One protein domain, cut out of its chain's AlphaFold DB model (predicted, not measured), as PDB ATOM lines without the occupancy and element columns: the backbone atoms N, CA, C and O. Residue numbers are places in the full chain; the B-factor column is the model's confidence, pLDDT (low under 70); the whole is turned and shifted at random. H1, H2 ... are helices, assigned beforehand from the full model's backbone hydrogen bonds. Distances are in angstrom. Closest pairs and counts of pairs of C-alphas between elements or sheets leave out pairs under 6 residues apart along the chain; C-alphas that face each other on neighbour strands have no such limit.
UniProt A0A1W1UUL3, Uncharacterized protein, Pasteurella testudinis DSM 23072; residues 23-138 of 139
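This is residues 23 to 138 of the 139 residues of an uncharacterized protein of Pasteurella testudinis DSM 23072 (UniProt A0A1W1UUL3). Two helical hairpins meet about at right angles, H3 with H4 and H1 with H2, and a last helix, H5, starts beside the end of H2 and slants away from it as an arm, so that residues 127 to 138 stick out. The opening residues of H1 pack on the first half of H3, and the tip of the H3 and H4 hairpin points away from H5. The printed part has 116 residues with five named helices, H1 to H5 in order along the chain, and no named strand; the class is all helix. The whole is loose, with a radius of gyration of the C-alphas of 16.8 A, and elongated, spanning 60 by 34 by 26 A.

H3 and H5 are the longest helices, with 19 residues each. H3 holds residues 67 to 85, 26.6 A from first to last C-alpha, and H4 holds residues 90 to 107, 26.0 A. H1 holds residues 25 to 40, 22.8 A, beginning at C-alpha 25 at (120.695, 191.673, 95.713). H2 holds residues 46 to 63, 25.6 A. H5 holds residues 118 to 136, 27.2 A, from C-alpha 118 at (107.285, 191.470, 100.018) to C-alpha 136 at (96.403, 211.840, 85.691).

H3 and H4 touch as a hairpin, at a shallow tilt of 6 degrees, opposite ways; their closest C-alphas, those of Gly 71 and Ile 102, are 6.6 A apart. H3 touches H1 about perpendicular, at 89 degrees, through residues 70 to 78 of H3 and 25 to 29 of H1 alone; the closest C-alphas, those of Tyr 74 and Gly 25, are 3.9 A apart. H1 and H2 touch as a second hairpin, at a shallow tilt of 13 degrees, opposite ways, with the C-alphas of Ala 35 and Val 49 closest at 5.7 A. H2 touches H5 at a steep tilt of 57 degrees, opposite ways, through residues 57 to 62 of H2 and 118 to 125 of H5 alone; the C-alphas of Ala 61 and Arg 122 are closest at 5.6 A. H3 and H5 are close but not clearly touching, with the C-alphas of Trp 67 and Leu 118 closest at 6.6 A. H4 and H5 are apart, and so are H1 and H4. In H1, H2, H3, H4 and H5 every O i to N i+4 pair is within hydrogen-bond range.

The two C-alphas farthest apart, those of Glu 89 and Ile 138, are 59.9 A from each other. Residues 84 to 89, 107 to 112 and 127 to 138 stand free; the body without them spans 38 by 32 by 22 A. The printed part has no cut. The links H1 to H2, H2 to H3 and H3 to H4 are tight, and H4 to H5, of 10 residues, is short. The mean pLDDT of the printed part is 89.6, with residues 85 to 89 and 135 to 138 under 70.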
ATOM      1  N   VAL A  23     120.150 187.991  90.324       87.75
ATOM      2  CA  VAL A  23     121.510 188.142  90.891       87.75
ATOM      3  C   VAL A  23     121.892 189.623  90.973       87.75
ATOM      4  O   VAL A  23     122.827 190.067  90.319       87.75
ATOM      5  N   ALA A  24     121.113 190.394  91.729       93.69
ATOM      6  CA  ALA A  24     121.328 191.832  91.908       93.69
ATOM      7  C   ALA A  24     121.222 192.274  93.378       93.69
ATOM      8  O   ALA A  24     121.323 193.461  93.678       93.69
ATOM      9  N   GLY A  25     121.005 191.347  94.320       94.88
ATOM     10  CA  GLY A  25     120.695 191.673  95.713       94.88
ATOM     11  C   GLY A  25     121.753 192.555  96.372       94.88
ATOM     12  O   GLY A  25     121.417 193.538  97.026       94.88
ATOM     13  N   PHE A  26     123.038 192.261  96.156       94.38
ATOM     14  CA  PHE A  26     124.121 193.075  96.716       94.38
ATOM     15  C   PHE A  26     124.178 194.470  96.085       94.38
ATOM     16  O   PHE A  26     124.372 195.461  96.790       94.38
ATOM     17  N   ASP A  27     123.957 194.562  94.777       94.62
ATOM     18  CA  ASP A  27     123.989 195.821  94.031       94.62
ATOM     19  C   ASP A  27     122.864 196.758  94.460       94.62
ATOM     20  O   ASP A  27     123.103 197.942  94.689       94.62
ATOM     21  N   ILE A  28     121.661 196.222  94.667       96.94
ATOM     22  CA  ILE A  28     120.498 196.990  95.130       96.94
ATOM     23  C   ILE A  28     120.743 197.558  96.529       96.94
ATOM     24  O   ILE A  28     120.489 198.736  96.772       96.94
ATOM     25  N   ILE A  29     121.262 196.746  97.457       95.38
ATOM     26  CA  ILE A  29     121.552 197.218  98.818       95.38
ATOM     27  C   ILE A  29     122.644 198.296  98.800       95.38
ATOM     28  O   ILE A  29     122.527 199.294  99.515       95.38
ATOM     29  N   ARG A  30     123.668 198.154  97.947       95.00
ATOM     30  CA  ARG A  30     124.677 199.205  97.744       95.00
ATOM     31  C   ARG A  30     124.071 200.474  97.159       95.00
ATOM     32  O   ARG A  30     124.360 201.555  97.660       95.00
ATOM     33  N   PHE A  31     123.206 200.356  96.156       97.44
ATOM     34  CA  PHE A  31     122.492 201.488  95.574       97.44
ATOM     35  C   PHE A  31     121.672 202.247  96.630       97.44
ATOM     36  O   PHE A  31     121.805 203.464  96.747       97.44
ATOM     37  N   ILE A  32     120.904 201.532  97.463       97.56
ATOM     38  CA  ILE A  32     120.140 202.117  98.580       97.56
ATOM     39  C   ILE A  32     121.071 202.846  99.556       97.56
ATOM     40  O   ILE A  32     120.775 203.964  99.980       97.56
ATOM     41  N   TRP A  33     122.199 202.229  99.919       97.25
ATOM     42  CA  TRP A  33     123.175 202.836 100.824       97.25
ATOM     43  C   TRP A  33     123.788 204.116 100.240       97.25
ATOM     44  O   TRP A  33     123.850 205.128 100.942       97.25
ATOM     45  N   VAL A  34     124.175 204.106  98.960       97.94
ATOM     46  CA  VAL A  34     124.712 205.286  98.266       97.94
ATOM     47  C   VAL A  34     123.668 206.399  98.216       97.94
ATOM     48  O   VAL A  34     123.968 207.512  98.631       97.94
ATOM     49  N   ALA A  35     122.433 206.112  97.794       98.19
ATOM     50  CA  ALA A  35     121.373 207.120  97.704       98.19
ATOM     51  C   ALA A  35     121.101 207.797  99.061       98.19
ATOM     52  O   ALA A  35     121.054 209.025  99.154       98.19
ATOM     53  N   ARG A  36     120.994 207.006 100.138       98.00
ATOM     54  CA  ARG A  36     120.785 207.523 101.500       98.00
ATOM     55  C   ARG A  36     121.968 208.346 102.001       98.00
ATOM     56  O   ARG A  36     121.765 209.385 102.630       98.00
ATOM     57  N   SER A  37     123.189 207.892 101.732       98.31
ATOM     58  CA  SER A  37     124.407 208.597 102.142       98.31
ATOM     59  C   SER A  37     124.547 209.923 101.400       98.31
ATOM     60  O   SER A  37     124.811 210.945 102.024       98.31
ATOM     61  N   SER A  38     124.273 209.935 100.093       98.06
ATOM     62  CA  SER A  38     124.290 211.149  99.278       98.06
ATOM     63  C   SER A  38     123.299 212.198  99.773       98.06
ATOM     64  O   SER A  38     123.645 213.373  99.829       98.06
ATOM     65  N   PHE A  39     122.095 211.789 100.182       98.06
ATOM     66  CA  PHE A  39     121.139 212.705 100.809       98.06
ATOM     67  C   PHE A  39     121.636 213.213 102.167       98.06
ATOM     68  O   PHE A  39     121.642 214.414 102.409       98.06
ATOM     69  N   THR A  40     122.111 212.310 103.031       98.06
ATOM     70  CA  THR A  40     122.595 212.653 104.384       98.06
ATOM     71  C   THR A  40     123.744 213.664 104.347       98.06
ATOM     72  O   THR A  40     123.842 214.525 105.216       98.06
ATOM     73  N   LEU A  41     124.604 213.575 103.330       98.00
ATOM     74  CA  LEU A  41     125.739 214.475 103.123       98.00
ATOM     75  C   LEU A  41     125.380 215.748 102.334       98.00
ATOM     76  O   LEU A  41     126.248 216.591 102.127       98.00
ATOM     77  N   GLY A  42     124.128 215.901 101.889       97.69
ATOM     78  CA  GLY A  42     123.658 217.081 101.158       97.69
ATOM     79  C   GLY A  42     124.028 217.120  99.672       97.69
ATOM     80  O   GLY A  42     123.914 218.170  99.048       97.69
ATOM     81  N   TYR A  43     124.456 215.998  99.080       98.19
ATOM     82  CA  TYR A  43     124.805 215.930  97.654       98.19
ATOM     83  C   TYR A  43     123.590 215.874  96.727       98.19
ATOM     84  O   TYR A  43     123.687 216.277  95.570       98.19
ATOM     85  N   ILE A  44     122.462 215.342  97.204       97.94
ATOM     86  CA  ILE A  44     121.220 215.250  96.428       97.94
ATOM     87  C   ILE A  44     120.027 215.733  97.259       97.94
ATOM     88  O   ILE A  44     120.029 215.554  98.479       97.94
ATOM     89  N   PRO A  45     118.995 216.313  96.618       98.06
ATOM     90  CA  PRO A  45     117.777 216.727  97.302       98.06
ATOM     91  C   PRO A  45     116.932 215.529  97.758       98.06
ATOM     92  O   PRO A  45     117.094 214.401  97.283       98.06
ATOM     93  N   GLU A  46     115.985 215.805  98.657       97.81
ATOM     94  CA  GLU A  46     115.061 214.816  99.225       97.81
ATOM     95  C   GLU A  46     114.258 214.063  98.152       97.81
ATOM     96  O   GLU A  46     114.113 212.844  98.216       97.81
ATOM     97  N   GLU A  47     113.772 214.771  97.132       97.69
ATOM     98  CA  GLU A  47     113.002 214.174  96.037       97.69
ATOM     99  C   GLU A  47     113.800 213.087  95.300       97.69
ATOM    100  O   GLU A  47     113.295 211.991  95.054       97.69
ATOM    101  N   ASN A  48     115.087 213.331  95.037       97.62
ATOM    102  CA  ASN A  48     115.940 212.381  94.325       97.62
ATOM    103  C   ASN A  48     116.167 211.103  95.136       97.62
ATOM    104  O   ASN A  48     116.136 210.006  94.573       97.62
ATOM    105  N   VAL A  49     116.383 211.218  96.452       98.12
ATOM    106  CA  VAL A  49     116.528 210.028  97.301       98.12
ATOM    107  C   VAL A  49     115.201 209.287  97.446       98.12
ATOM    108  O   VAL A  49     115.202 208.061  97.385       98.12
ATOM    109  N   ARG A  50     114.063 209.988  97.555       97.19
ATOM    110  CA  ARG A  50     112.738 209.348  97.577       97.19
ATOM    111  C   ARG A  50     112.488 208.556  96.296       97.19
ATOM    112  O   ARG A  50     112.165 207.376  96.387       97.19
ATOM    113  N   ASN A  51     112.741 209.152  95.132       96.81
ATOM    114  CA  ASN A  51     112.590 208.490  93.834       96.81
ATOM    115  C   ASN A  51     113.542 207.297  93.682       96.81
ATOM    116  O   ASN A  51     113.136 206.229  93.225       96.81
ATOM    117  N   ALA A  52     114.797 207.432  94.119       97.50
ATOM    118  CA  ALA A  52     115.753 206.327  94.114       97.50
ATOM    119  C   ALA A  52     115.269 205.151  94.980       97.50
ATOM    120  O   ALA A  52     115.244 204.008  94.520       97.50
ATOM    121  N   LEU A  53     114.846 205.420  96.218       97.44
ATOM    122  CA  LEU A  53     114.348 204.389  97.132       97.44
ATOM    123  C   LEU A  53     113.035 203.769  96.641       97.44
ATOM    124  O   LEU A  53     112.860 202.558  96.767       97.44
ATOM    125  N   TRP A  54     112.157 204.563  96.029       96.81
ATOM    126  CA  TRP A  54     110.926 204.083  95.408       96.81
ATOM    127  C   TRP A  54     111.207 203.126  94.244       96.81
ATOM    128  O   TRP A  54     110.649 202.033  94.187       96.81
ATOM    129  N   ASN A  55     112.140 203.476  93.357       96.31
ATOM    130  CA  ASN A  55     112.547 202.610  92.249       96.31
ATOM    131  C   ASN A  55     113.195 201.309  92.743       96.31
ATOM    132  O   ASN A  55     112.915 200.235  92.209       96.31
ATOM    133  N   ALA A  56     114.016 201.376  93.796       97.31
ATOM    134  CA  ALA A  56     114.578 200.181  94.421       97.31
ATOM    135  C   ALA A  56     113.488 199.287  95.033       97.31
ATOM    136  O   ALA A  56     113.527 198.071  94.852       97.31
ATOM    137  N   ALA A  57     112.498 199.872  95.713       95.94
ATOM    138  CA  ALA A  57     111.375 199.137  96.290       95.94
ATOM    139  C   ALA A  57     110.551 198.414  95.210       95.94
ATOM    140  O   ALA A  57     110.291 197.218  95.342       95.94
ATOM    141  N   GLN A  58     110.225 199.105  94.113       95.88
ATOM    142  CA  GLN A  58     109.548 198.515  92.953       95.88
ATOM    143  C   GLN A  58     110.349 197.365  92.344       95.88
ATOM    144  O   GLN A  58     109.813 196.276  92.125       95.88
ATOM    145  N   PHE A  59     111.652 197.565  92.134       96.31
ATOM    146  CA  PHE A  59     112.520 196.522  91.600       96.31
ATOM    147  C   PHE A  59     112.564 195.289  92.511       96.31
ATOM    148  O   PHE A  59     112.472 194.161  92.024       96.31
ATOM    149  N   ILE A  60     112.691 195.488  93.828       96.75
ATOM    150  CA  ILE A  60     112.716 194.400  94.812       96.75
ATOM    151  C   ILE A  60     111.398 193.620  94.776       96.75
ATOM    152  O   ILE A  60     111.422 192.394  94.657       96.75
ATOM    153  N   ALA A  61     110.263 194.318  94.835       95.00
ATOM    154  CA  ALA A  61     108.938 193.706  94.843       95.00
ATOM    155  C   ALA A  61     108.669 192.868  93.579       95.00
ATOM    156  O   ALA A  61     108.078 191.787  93.663       95.00
ATOM    157  N   ALA A  62     109.152 193.332  92.423       93.94
ATOM    158  CA  ALA A  62     109.030 192.624  91.152       93.94
ATOM    159  C   ALA A  62     110.021 191.454  90.997       93.94
ATOM    160  O   ALA A  62     109.720 190.485  90.304       93.94
ATOM    161  N   SER A  63     111.202 191.530  91.620       95.50
ATOM    162  CA  SER A  63     112.308 190.593  91.356       95.50
ATOM    163  C   SER A  63     112.427 189.433  92.340       95.50
ATOM    164  O   SER A  63     113.099 188.451  92.014       95.50
ATOM    165  N   TYR A  64     111.848 189.546  93.538       95.00
ATOM    166  CA  TYR A  64     112.048 188.567  94.608       95.00
ATOM    167  C   TYR A  64     110.733 188.149  95.246       95.00
ATOM    168  O   TYR A  64     110.004 188.996  95.731       95.00
ATOM    169  N   GLU A  65     110.438 186.855  95.319       93.44
ATOM    170  CA  GLU A  65     109.213 186.321  95.918       93.44
ATOM    171  C   GLU A  65     109.141 186.537  97.438       93.44
ATOM    172  O   GLU A  65     108.054 186.788  97.956       93.44
ATOM    173  N   SER A  66     110.282 186.517  98.135       92.56
ATOM    174  CA  SER A  66     110.362 186.694  99.590       92.56
ATOM    175  C   SER A  66     111.626 187.439 100.036       92.56
ATOM    176  O   SER A  66     112.591 187.583  99.276       92.56
ATOM    177  N   TRP A  67     111.644 187.890 101.295       93.31
ATOM    178  CA  TRP A  67     112.827 188.517 101.888       93.31
ATOM    179  C   TRP A  67     114.021 187.564 101.942       93.31
ATOM    180  O   TRP A  67     115.154 187.983 101.715       93.31
ATOM    181  N   GLU A  68     113.780 186.275 102.163       92.69
ATOM    182  CA  GLU A  68     114.802 185.232 102.131       92.69
ATOM    183  C   GLU A  68     115.377 185.053 100.723       92.69
ATOM    184  O   GLU A  68     116.570 184.775 100.578       92.69
ATOM    185  N   GLN A  69     114.581 185.243  99.667       92.94
ATOM    186  CA  GLN A  69     115.109 185.203  98.302       92.94
ATOM    187  C   GLN A  69     116.014 186.406  98.017       92.94
ATOM    188  O   GLN A  69     117.069 186.248  97.395       92.94
ATOM    189  N   LEU A  70     115.651 187.590  98.520       94.62
ATOM    190  CA  LEU A  70     116.510 188.772  98.464       94.62
ATOM    191  C   LEU A  70     117.796 188.574  99.284       94.62
ATOM    192  O   LEU A  70     118.882 188.874  98.789       94.62
ATOM    193  N   GLY A  71     117.700 188.031 100.500       93.94
ATOM    194  CA  GLY A  71     118.851 187.730 101.360       93.94
ATOM    195  C   GLY A  71     119.816 186.734 100.712       93.94
ATOM    196  O   GLY A  71     121.029 186.942 100.703       93.94
ATOM    197  N   TYR A  72     119.274 185.706 100.060       93.19
ATOM    198  CA  TYR A  72     120.060 184.752  99.286       93.19
ATOM    199  C   TYR A  72     120.759 185.422  98.094       93.19
ATOM    200  O   TYR A  72     121.968 185.264  97.914       93.19
ATOM    201  N   SER A  73     120.019 186.215  97.308       94.25
ATOM    202  CA  SER A  73     120.575 186.988  96.190       94.25
ATOM    203  C   SER A  73     121.717 187.895  96.637       94.25
ATOM    204  O   SER A  73     122.767 187.953  95.993       94.25
ATOM    205  N   TYR A  74     121.531 188.573  97.767       94.94
ATOM    206  CA  TYR A  74     122.526 189.444  98.365       94.94
ATOM    207  C   TYR A  74     123.826 188.697  98.673       94.94
ATOM    208  O   TYR A  74     124.890 189.139  98.246       94.94
ATOM    209  N   LEU A  75     123.752 187.553  99.356       93.44
ATOM    210  CA  LEU A  75     124.932 186.784  99.764       93.44
ATOM    211  C   LEU A  75     125.700 186.232  98.566       93.44
ATOM    212  O   LEU A  75     126.926 186.332  98.507       93.44
ATOM    213  N   VAL A  76     124.979 185.693  97.582       91.50
ATOM    214  CA  VAL A  76     125.604 185.159  96.372       91.50
ATOM    215  C   VAL A  76     126.272 186.269  95.564       91.50
ATOM    216  O   VAL A  76     127.416 186.124  95.134       91.50
ATOM    217  N   THR A  77     125.591 187.402  95.391       91.44
ATOM    218  CA  THR A  77     126.137 188.533  94.632       91.44
ATOM    219  C   THR A  77     127.307 189.188  95.378       91.44
ATOM    220  O   THR A  77     128.274 189.599  94.745       91.44
ATOM    221  N   PHE A  78     127.279 189.216  96.717       91.25
ATOM    222  CA  PHE A  78     128.400 189.664  97.549       91.25
ATOM    223  C   PHE A  78     129.644 188.795  97.336       91.25
ATOM    224  O   PHE A  78     130.725 189.335  97.094       91.25
ATOM    225  N   LEU A  79     129.502 187.465  97.390       88.88
ATOM    226  CA  LEU A  79     130.615 186.550  97.123       88.88
ATOM    227  C   LEU A  79     131.137 186.715  95.704       88.88
ATOM    228  O   LEU A  79     132.345 186.802  95.512       88.88
ATOM    229  N   ASN A  80     130.234 186.816  94.725       87.00
ATOM    230  CA  ASN A  80     130.620 187.034  93.342       87.00
ATOM    231  C   ASN A  80     131.436 188.315  93.192       87.00
ATOM    232  O   ASN A  80     132.520 188.277  92.630       87.00
ATOM    233  N   TRP A  81     130.964 189.427  93.750       86.12
ATOM    234  CA  TRP A  81     131.678 190.697  93.690       86.12
ATOM    235  C   TRP A  81     133.070 190.611  94.322       86.12
ATOM    236  O   TRP A  81     134.051 191.002  93.695       86.12
ATOM    237  N   ASN A  82     133.171 190.089  95.546       83.56
ATOM    238  CA  ASN A  82     134.432 190.111  96.284       83.56
ATOM    239  C   ASN A  82     135.430 189.098  95.728       83.56
ATOM    240  O   ASN A  82     136.546 189.484  95.423       83.56
ATOM    241  N   LEU A  83     135.024 187.852  95.473       78.31
ATOM    242  CA  LEU A  83     135.943 186.813  94.997       78.31
ATOM    243  C   LEU A  83     136.393 187.013  93.544       78.31
ATOM    244  O   LEU A  83     137.469 186.551  93.177       78.31
ATOM    245  N   THR A  84     135.596 187.692  92.711       74.69
ATOM    246  CA  THR A  84     136.023 188.031  91.341       74.69
ATOM    247  C   THR A  84     136.900 189.276  91.288       74.69
ATOM    248  O   THR A  84     137.752 189.365  90.408       74.69
ATOM    249  N   SER A  85     136.712 190.220  92.215       65.44
ATOM    250  CA  SER A  85     137.410 191.510  92.182       65.44
ATOM    251  C   SER A  85     138.670 191.538  93.045       65.44
ATOM    252  O   SER A  85     139.612 192.233  92.691       65.44
ATOM    253  N   ASN A  86     138.698 190.803  94.160       60.44
ATOM    254  CA  ASN A  86     139.784 190.783  95.137       60.44
ATOM    255  C   ASN A  86     139.818 189.404  95.816       60.44
ATOM    256  O   ASN A  86     139.014 189.130  96.704       60.44
ATOM    257  N   TYR A  87     140.737 188.526  95.407       59.59
ATOM    258  CA  TYR A  87     140.979 187.253  96.099       59.59
ATOM    259  C   TYR A  87     141.601 187.538  97.478       59.59
ATOM    260  O   TYR A  87     142.812 187.482  97.661       59.59
ATOM    261  N   ASP A  88     140.761 187.932  98.428       65.75
ATOM    262  CA  ASP A  88     141.142 188.267  99.791       65.75
ATOM    263  C   ASP A  88     140.633 187.162 100.720       65.75
ATOM    264  O   ASP A  88     139.428 186.891 100.766       65.75
ATOM    265  N   GLU A  89     141.548 186.526 101.456       67.06
ATOM    266  CA  GLU A  89     141.239 185.512 102.471       67.06
ATOM    267  C   GLU A  89     140.214 186.027 103.499       67.06
ATOM    268  O   GLU A  89     139.401 185.247 104.001       67.06
ATOM    269  N   SER A  90     140.156 187.346 103.731       75.19
ATOM    270  CA  SER A  90     139.163 187.979 104.608       75.19
ATOM    271  C   SER A  90     137.715 187.840 104.105       75.19
ATOM    272  O   SER A  90     136.769 187.908 104.896       75.19
ATOM    273  N   THR A  91     137.509 187.553 102.812       75.69
ATOM    274  CA  THR A  91     136.178 187.356 102.212       75.69
ATOM    275  C   THR A  91     135.406 186.229 102.899       75.69
ATOM    276  O   THR A  91     134.186 186.326 103.059       75.69
ATOM    277  N   TYR A  92     136.105 185.184 103.357       75.38
ATOM    278  CA  TYR A  92     135.496 184.068 104.082       75.38
ATOM    279  C   TYR A  92     135.020 184.457 105.494       75.38
ATOM    280  O   TYR A  92     133.964 184.004 105.948       75.38
ATOM    281  N   SER A  93     135.735 185.354 106.172       79.75
ATOM    282  CA  SER A  93     135.271 185.928 107.440       79.75
ATOM    283  C   SER A  93     134.047 186.820 107.215       79.75
ATOM    284  O   SER A  93     133.031 186.656 107.891       79.75
ATOM    285  N   TYR A  94     134.075 187.674 106.187       85.06
ATOM    286  CA  TYR A  94     132.953 188.565 105.881       85.06
ATOM    287  C   TYR A  94     131.681 187.826 105.463       85.06
ATOM    288  O   TYR A  94     130.585 188.257 105.825       85.06
ATOM    289  N   ILE A  95     131.779 186.726 104.706       88.56
ATOM    290  CA  ILE A  95     130.576 185.959 104.355       88.56
ATOM    291  C   ILE A  95     129.952 185.310 105.588       88.56
ATOM    292  O   ILE A  95     128.733 185.346 105.724       88.56
ATOM    293  N   THR A  96     130.766 184.795 106.512       88.50
ATOM    294  CA  THR A  96     130.277 184.185 107.755       88.50
ATOM    295  C   THR A  96     129.483 185.196 108.580       88.50
ATOM    296  O   THR A  96     128.347 184.928 108.974       88.50
ATOM    297  N   GLU A  97     130.033 186.397 108.777       90.00
ATOM    298  CA  GLU A  97     129.346 187.480 109.491       90.00
ATOM    299  C   GLU A  97     128.032 187.876 108.810       90.00
ATOM    300  O   GLU A  97     127.000 188.022 109.468       90.00
ATOM    301  N   ARG A  98     128.039 188.008 107.479       92.31
ATOM    302  CA  ARG A  98     126.845 188.392 106.715       92.31
ATOM    303  C   ARG A  98     125.760 187.327 106.748       92.31
ATOM    304  O   ARG A  98     124.591 187.679 106.884       92.31
ATOM    305  N   VAL A  99     126.119 186.049 106.634       92.69
ATOM    306  CA  VAL A  99     125.155 184.947 106.746       92.69
ATOM    307  C   VAL A  99     124.511 184.957 108.129       92.69
ATOM    308  O   VAL A  99     123.284 184.913 108.221       92.69
ATOM    309  N   THR A 100     125.306 185.100 109.194       90.62
ATOM    310  CA  THR A 100     124.785 185.215 110.564       90.62
ATOM    311  C   THR A 100     123.842 186.410 110.708       90.62
ATOM    312  O   THR A 100     122.722 186.239 111.185       90.62
ATOM    313  N   ALA A 101     124.241 187.596 110.241       91.12
ATOM    314  CA  ALA A 101     123.423 188.803 110.342       91.12
ATOM    315  C   ALA A 101     122.086 188.674 109.591       91.12
ATOM    316  O   ALA A 101     121.040 189.063 110.107       91.12
ATOM    317  N   ILE A 102     122.089 188.096 108.387       92.25
ATOM    318  CA  ILE A 102     120.853 187.900 107.620       92.25
ATOM    319  C   ILE A 102     119.965 186.839 108.270       92.25
ATOM    320  O   ILE A 102     118.756 187.035 108.370       92.25
ATOM    321  N   ASN A 103     120.539 185.745 108.767       90.62
ATOM    322  CA  ASN A 103     119.771 184.752 109.512       90.62
ATOM    323  C   ASN A 103     119.103 185.381 110.749       90.62
ATOM    324  O   ASN A 103     117.922 185.131 110.985       90.62
ATOM    325  N   GLN A 104     119.813 186.248 111.483       90.31
ATOM    326  CA  GLN A 104     119.262 187.001 112.616       90.31
ATOM    327  C   GLN A 104     118.125 187.940 112.197       90.31
ATOM    328  O   GLN A 104     117.102 187.990 112.878       90.31
ATOM    329  N   LEU A 105     118.236 188.618 111.048       90.12
ATOM    330  CA  LEU A 105     117.140 189.434 110.505       90.12
ATOM    331  C   LEU A 105     115.854 188.624 110.280       90.12
ATOM    332  O   LEU A 105     114.771 189.201 110.313       90.12
ATOM    333  N   PHE A 106     115.929 187.311 110.073       89.06
ATOM    334  CA  PHE A 106     114.739 186.476 109.882       89.06
ATOM    335  C   PHE A 106     114.275 185.753 111.148       89.06
ATOM    336  O   PHE A 106     113.087 185.472 111.282       89.06
ATOM    337  N   SER A 107     115.179 185.437 112.079       87.00
ATOM    338  CA  SER A 107     114.837 184.669 113.283       87.00
ATOM    339  C   SER A 107     114.522 185.522 114.507       87.00
ATOM    340  O   SER A 107     113.816 185.052 115.399       87.00
ATOM    341  N   GLU A 108     115.057 186.740 114.592       88.88
ATOM    342  CA  GLU A 108     114.992 187.531 115.819       88.88
ATOM    343  C   GLU A 108     113.652 188.239 116.019       88.88
ATOM    344  O   GLU A 108     113.059 188.842 115.122       88.88
ATOM    345  N   SER A 109     113.188 188.218 117.268       87.94
ATOM    346  CA  SER A 109     111.886 188.769 117.648       87.94
ATOM    347  C   SER A 109     111.813 190.303 117.600       87.94
ATOM    348  O   SER A 109     110.708 190.847 117.583       87.94
ATOM    349  N   ASN A 110     112.960 190.977 117.580       89.88
ATOM    350  CA  ASN A 110     113.120 192.426 117.458       89.88
ATOM    351  C   ASN A 110     113.596 192.844 116.055       89.88
ATOM    352  O   ASN A 110     113.964 194.002 115.858       89.88
ATOM    353  N   SER A 111     113.609 191.919 115.089       90.12
ATOM    354  CA  SER A 111     114.014 192.230 113.723       90.12
ATOM    355  C   SER A 111     113.105 193.298 113.104       90.12
ATOM    356  O   SER A 111     111.879 193.190 113.216       90.12
ATOM    357  N   PRO A 112     113.664 194.273 112.361       87.81
ATOM    358  CA  PRO A 112     112.867 195.224 111.590       87.81
ATOM    359  C   PRO A 112     112.056 194.558 110.467       87.81
ATOM    360  O   PRO A 112     111.125 195.167 109.953       87.81
ATOM    361  N   LEU A 113     112.387 193.319 110.082       87.69
ATOM    362  CA  LEU A 113     111.628 192.554 109.089       87.69
ATOM    363  C   LEU A 113     110.491 191.734 109.708       87.69
ATOM    364  O   LEU A 113     109.679 191.165 108.972       87.69
ATOM    365  N   LYS A 114     110.395 191.664 111.039       88.38
ATOM    366  CA  LYS A 114     109.364 190.871 111.706       88.38
ATOM    367  C   LYS A 114     107.969 191.390 111.360       88.38
ATOM    368  O   LYS A 114     107.661 192.559 111.555       88.38
ATOM    369  N   GLY A 115     107.113 190.488 110.877       84.75
ATOM    370  CA  GLY A 115     105.748 190.823 110.459       84.75
ATOM    371  C   GLY A 115     105.666 191.579 109.129       84.75
ATOM    372  O   GLY A 115     104.577 191.987 108.736       84.75
ATOM    373  N   THR A 116     106.789 191.755 108.427       89.19
ATOM    374  CA  THR A 116     106.820 192.337 107.082       89.19
ATOM    375  C   THR A 116     106.860 191.235 106.026       89.19
ATOM    376  O   THR A 116     107.347 190.132 106.276       89.19
ATOM    377  N   SER A 117     106.398 191.538 104.816       90.75
ATOM    378  CA  SER A 117     106.553 190.659 103.658       90.75
ATOM    379  C   SER A 117     106.694 191.479 102.381       90.75
ATOM    380  O   SER A 117     106.263 192.633 102.313       90.75
ATOM    381  N   LEU A 118     107.271 190.865 101.348       91.81
ATOM    382  CA  LEU A 118     107.285 191.470 100.018       91.81
ATOM    383  C   LEU A 118     105.885 191.561  99.405       91.81
ATOM    384  O   LEU A 118     105.654 192.457  98.603       91.81
ATOM    385  N   ASP A 119     104.938 190.720  99.823       91.88
ATOM    386  CA  ASP A 119     103.542 190.835  99.389       91.88
ATOM    387  C   ASP A 119     102.894 192.125  99.893       91.88
ATOM    388  O   ASP A 119     102.248 192.824  99.119       91.88
ATOM    389  N   ILE A 120     103.140 192.504 101.153       91.00
ATOM    390  CA  ILE A 120     102.673 193.794 101.684       91.00
ATOM    391  C   ILE A 120     103.275 194.946 100.871       91.00
ATOM    392  O   ILE A 120     102.565 195.882 100.507       91.00
ATOM    393  N   LEU A 121     104.571 194.868 100.549       91.88
ATOM    394  CA  LEU A 121     105.233 195.881  99.730       91.88
ATOM    395  C   LEU A 121     104.617 195.973  98.324       91.88
ATOM    396  O   LEU A 121     104.370 197.080  97.850       91.88
ATOM    397  N   ARG A 122     104.325 194.835  97.678       95.31
ATOM    398  CA  ARG A 122     103.628 194.793  96.381       95.31
ATOM    399  C   ARG A 122     102.274 195.474  96.458       95.31
ATOM    400  O   ARG A 122     102.009 196.347  95.647       95.31
ATOM    401  N   THR A 123     101.467 195.145  97.465       94.38
ATOM    402  CA  THR A 123     100.144 195.756  97.646       94.38
ATOM    403  C   THR A 123     100.233 197.273  97.820       94.38
ATOM    404  O   THR A 123      99.420 198.002  97.257       94.38
ATOM    405  N   ILE A 124     101.226 197.769  98.569       93.00
ATOM    406  CA  ILE A 124     101.458 199.214  98.715       93.00
ATOM    407  C   ILE A 124     101.800 199.835  97.358       93.00
ATOM    408  O   ILE A 124     101.186 200.824  96.971       93.00
ATOM    409  N   ILE A 125     102.736 199.242  96.614       94.31
ATOM    410  CA  ILE A 125     103.153 199.742  95.296       94.31
ATOM    411  C   ILE A 125     101.986 199.748  94.305       94.31
ATOM    412  O   ILE A 125     101.763 200.749  93.633       94.31
ATOM    413  N   GLU A 126     101.222 198.660  94.231       93.94
ATOM    414  CA  GLU A 126     100.052 198.542  93.353       93.94
ATOM    415  C   GLU A 126      99.012 199.621  93.653       93.94
ATOM    416  O   GLU A 126      98.465 200.228  92.731       93.94
ATOM    417  N   LYS A 127      98.769 199.895  94.940       93.69
ATOM    418  CA  LYS A 127      97.842 200.941  95.368       93.69
ATOM    419  C   LYS A 127      98.324 202.334  94.955       93.69
ATOM    420  O   LYS A 127      97.560 203.073  94.346       93.69
ATOM    421  N   GLU A 128      99.577 202.671  95.246       91.56
ATOM    422  CA  GLU A 128     100.157 203.980  94.910       91.56
ATOM    423  C   GLU A 128     100.163 204.219  93.391       91.56
ATOM    424  O   GLU A 128      99.791 205.291  92.918       91.56
ATOM    425  N   LEU A 129     100.511 203.199  92.594       89.88
ATOM    426  CA  LEU A 129     100.451 203.286  91.132       89.88
ATOM    427  C   LEU A 129      99.015 203.482  90.625       89.88
ATOM    428  O   LEU A 129      98.789 204.261  89.699       89.88
ATOM    429  N   ALA A 130      98.036 202.800  91.226       89.75
ATOM    430  CA  ALA A 130      96.631 202.958  90.860       89.75
ATOM    431  C   ALA A 130      96.084 204.353  91.199       89.75
ATOM    432  O   ALA A 130      95.286 204.893  90.431       89.75
ATOM    433  N   ASP A 131      96.497 204.932  92.324       89.31
ATOM    434  CA  ASP A 131      96.040 206.253  92.752       89.31
ATOM    435  C   ASP A 131      96.671 207.374  91.904       89.31
ATOM    436  O   ASP A 131      95.950 208.279  91.475       89.31
ATOM    437  N   ASN A 132      97.947 207.249  91.520       82.56
ATOM    438  CA  ASN A 132      98.598 208.180  90.586       82.56
ATOM    439  C   ASN A 132      97.933 208.173  89.196       82.56
ATOM    440  O   ASN A 132      97.608 209.228  88.655       82.56
ATOM    441  N   ASN A 133      97.621 206.990  88.656       76.88
ATOM    442  CA  ASN A 133      96.952 206.872  87.352       76.88
ATOM    443  C   ASN A 133      95.548 207.501  87.337       76.88
ATOM    444  O   ASN A 133      95.103 208.010  86.310       76.88
ATOM    445  N   LYS A 134      94.825 207.468  88.467       71.31
ATOM    446  CA  LYS A 134      93.526 208.150  88.583       71.31
ATOM    447  C   LYS A 134      93.692 209.662  88.559       71.31
ATOM    448  O   LYS A 134      92.873 210.340  87.945       71.31
ATOM    449  N   GLN A 135      94.727 210.184  89.206       64.12
ATOM    450  CA  GLN A 135      94.983 211.619  89.266       64.12
ATOM    451  C   GLN A 135      95.323 212.197  87.885       64.12
ATOM    452  O   GLN A 135      94.792 213.244  87.527       64.12
ATOM    453  N   ASP A 136      96.081 211.456  87.073       63.47
ATOM    454  CA  ASP A 136      96.403 211.840  85.691       63.47
ATOM    455  C   ASP A 136      95.196 211.753  84.739       63.47
ATOM    456  O   ASP A 136      95.151 212.446  83.728       63.47
ATOM    457  N   SER A 137      94.187 210.932  85.058       60.19
ATOM    458  CA  SER A 137      92.965 210.784  84.247       60.19
ATOM    459  C   SER A 137      91.892 211.859  84.484       60.19
ATOM    460  O   SER A 137      90.867 211.859  83.803       60.19
ATOM    461  N   ILE A 138      92.098 212.742  85.468       57.62
ATOM    462  CA  ILE A 138      91.157 213.808  85.867       57.62
ATOM    463  C   ILE A 138      91.606 215.190  85.332       57.62
ATOM    464  O   ILE A 138      90.908 216.184  85.540       57.62
TER     465      ILE A 138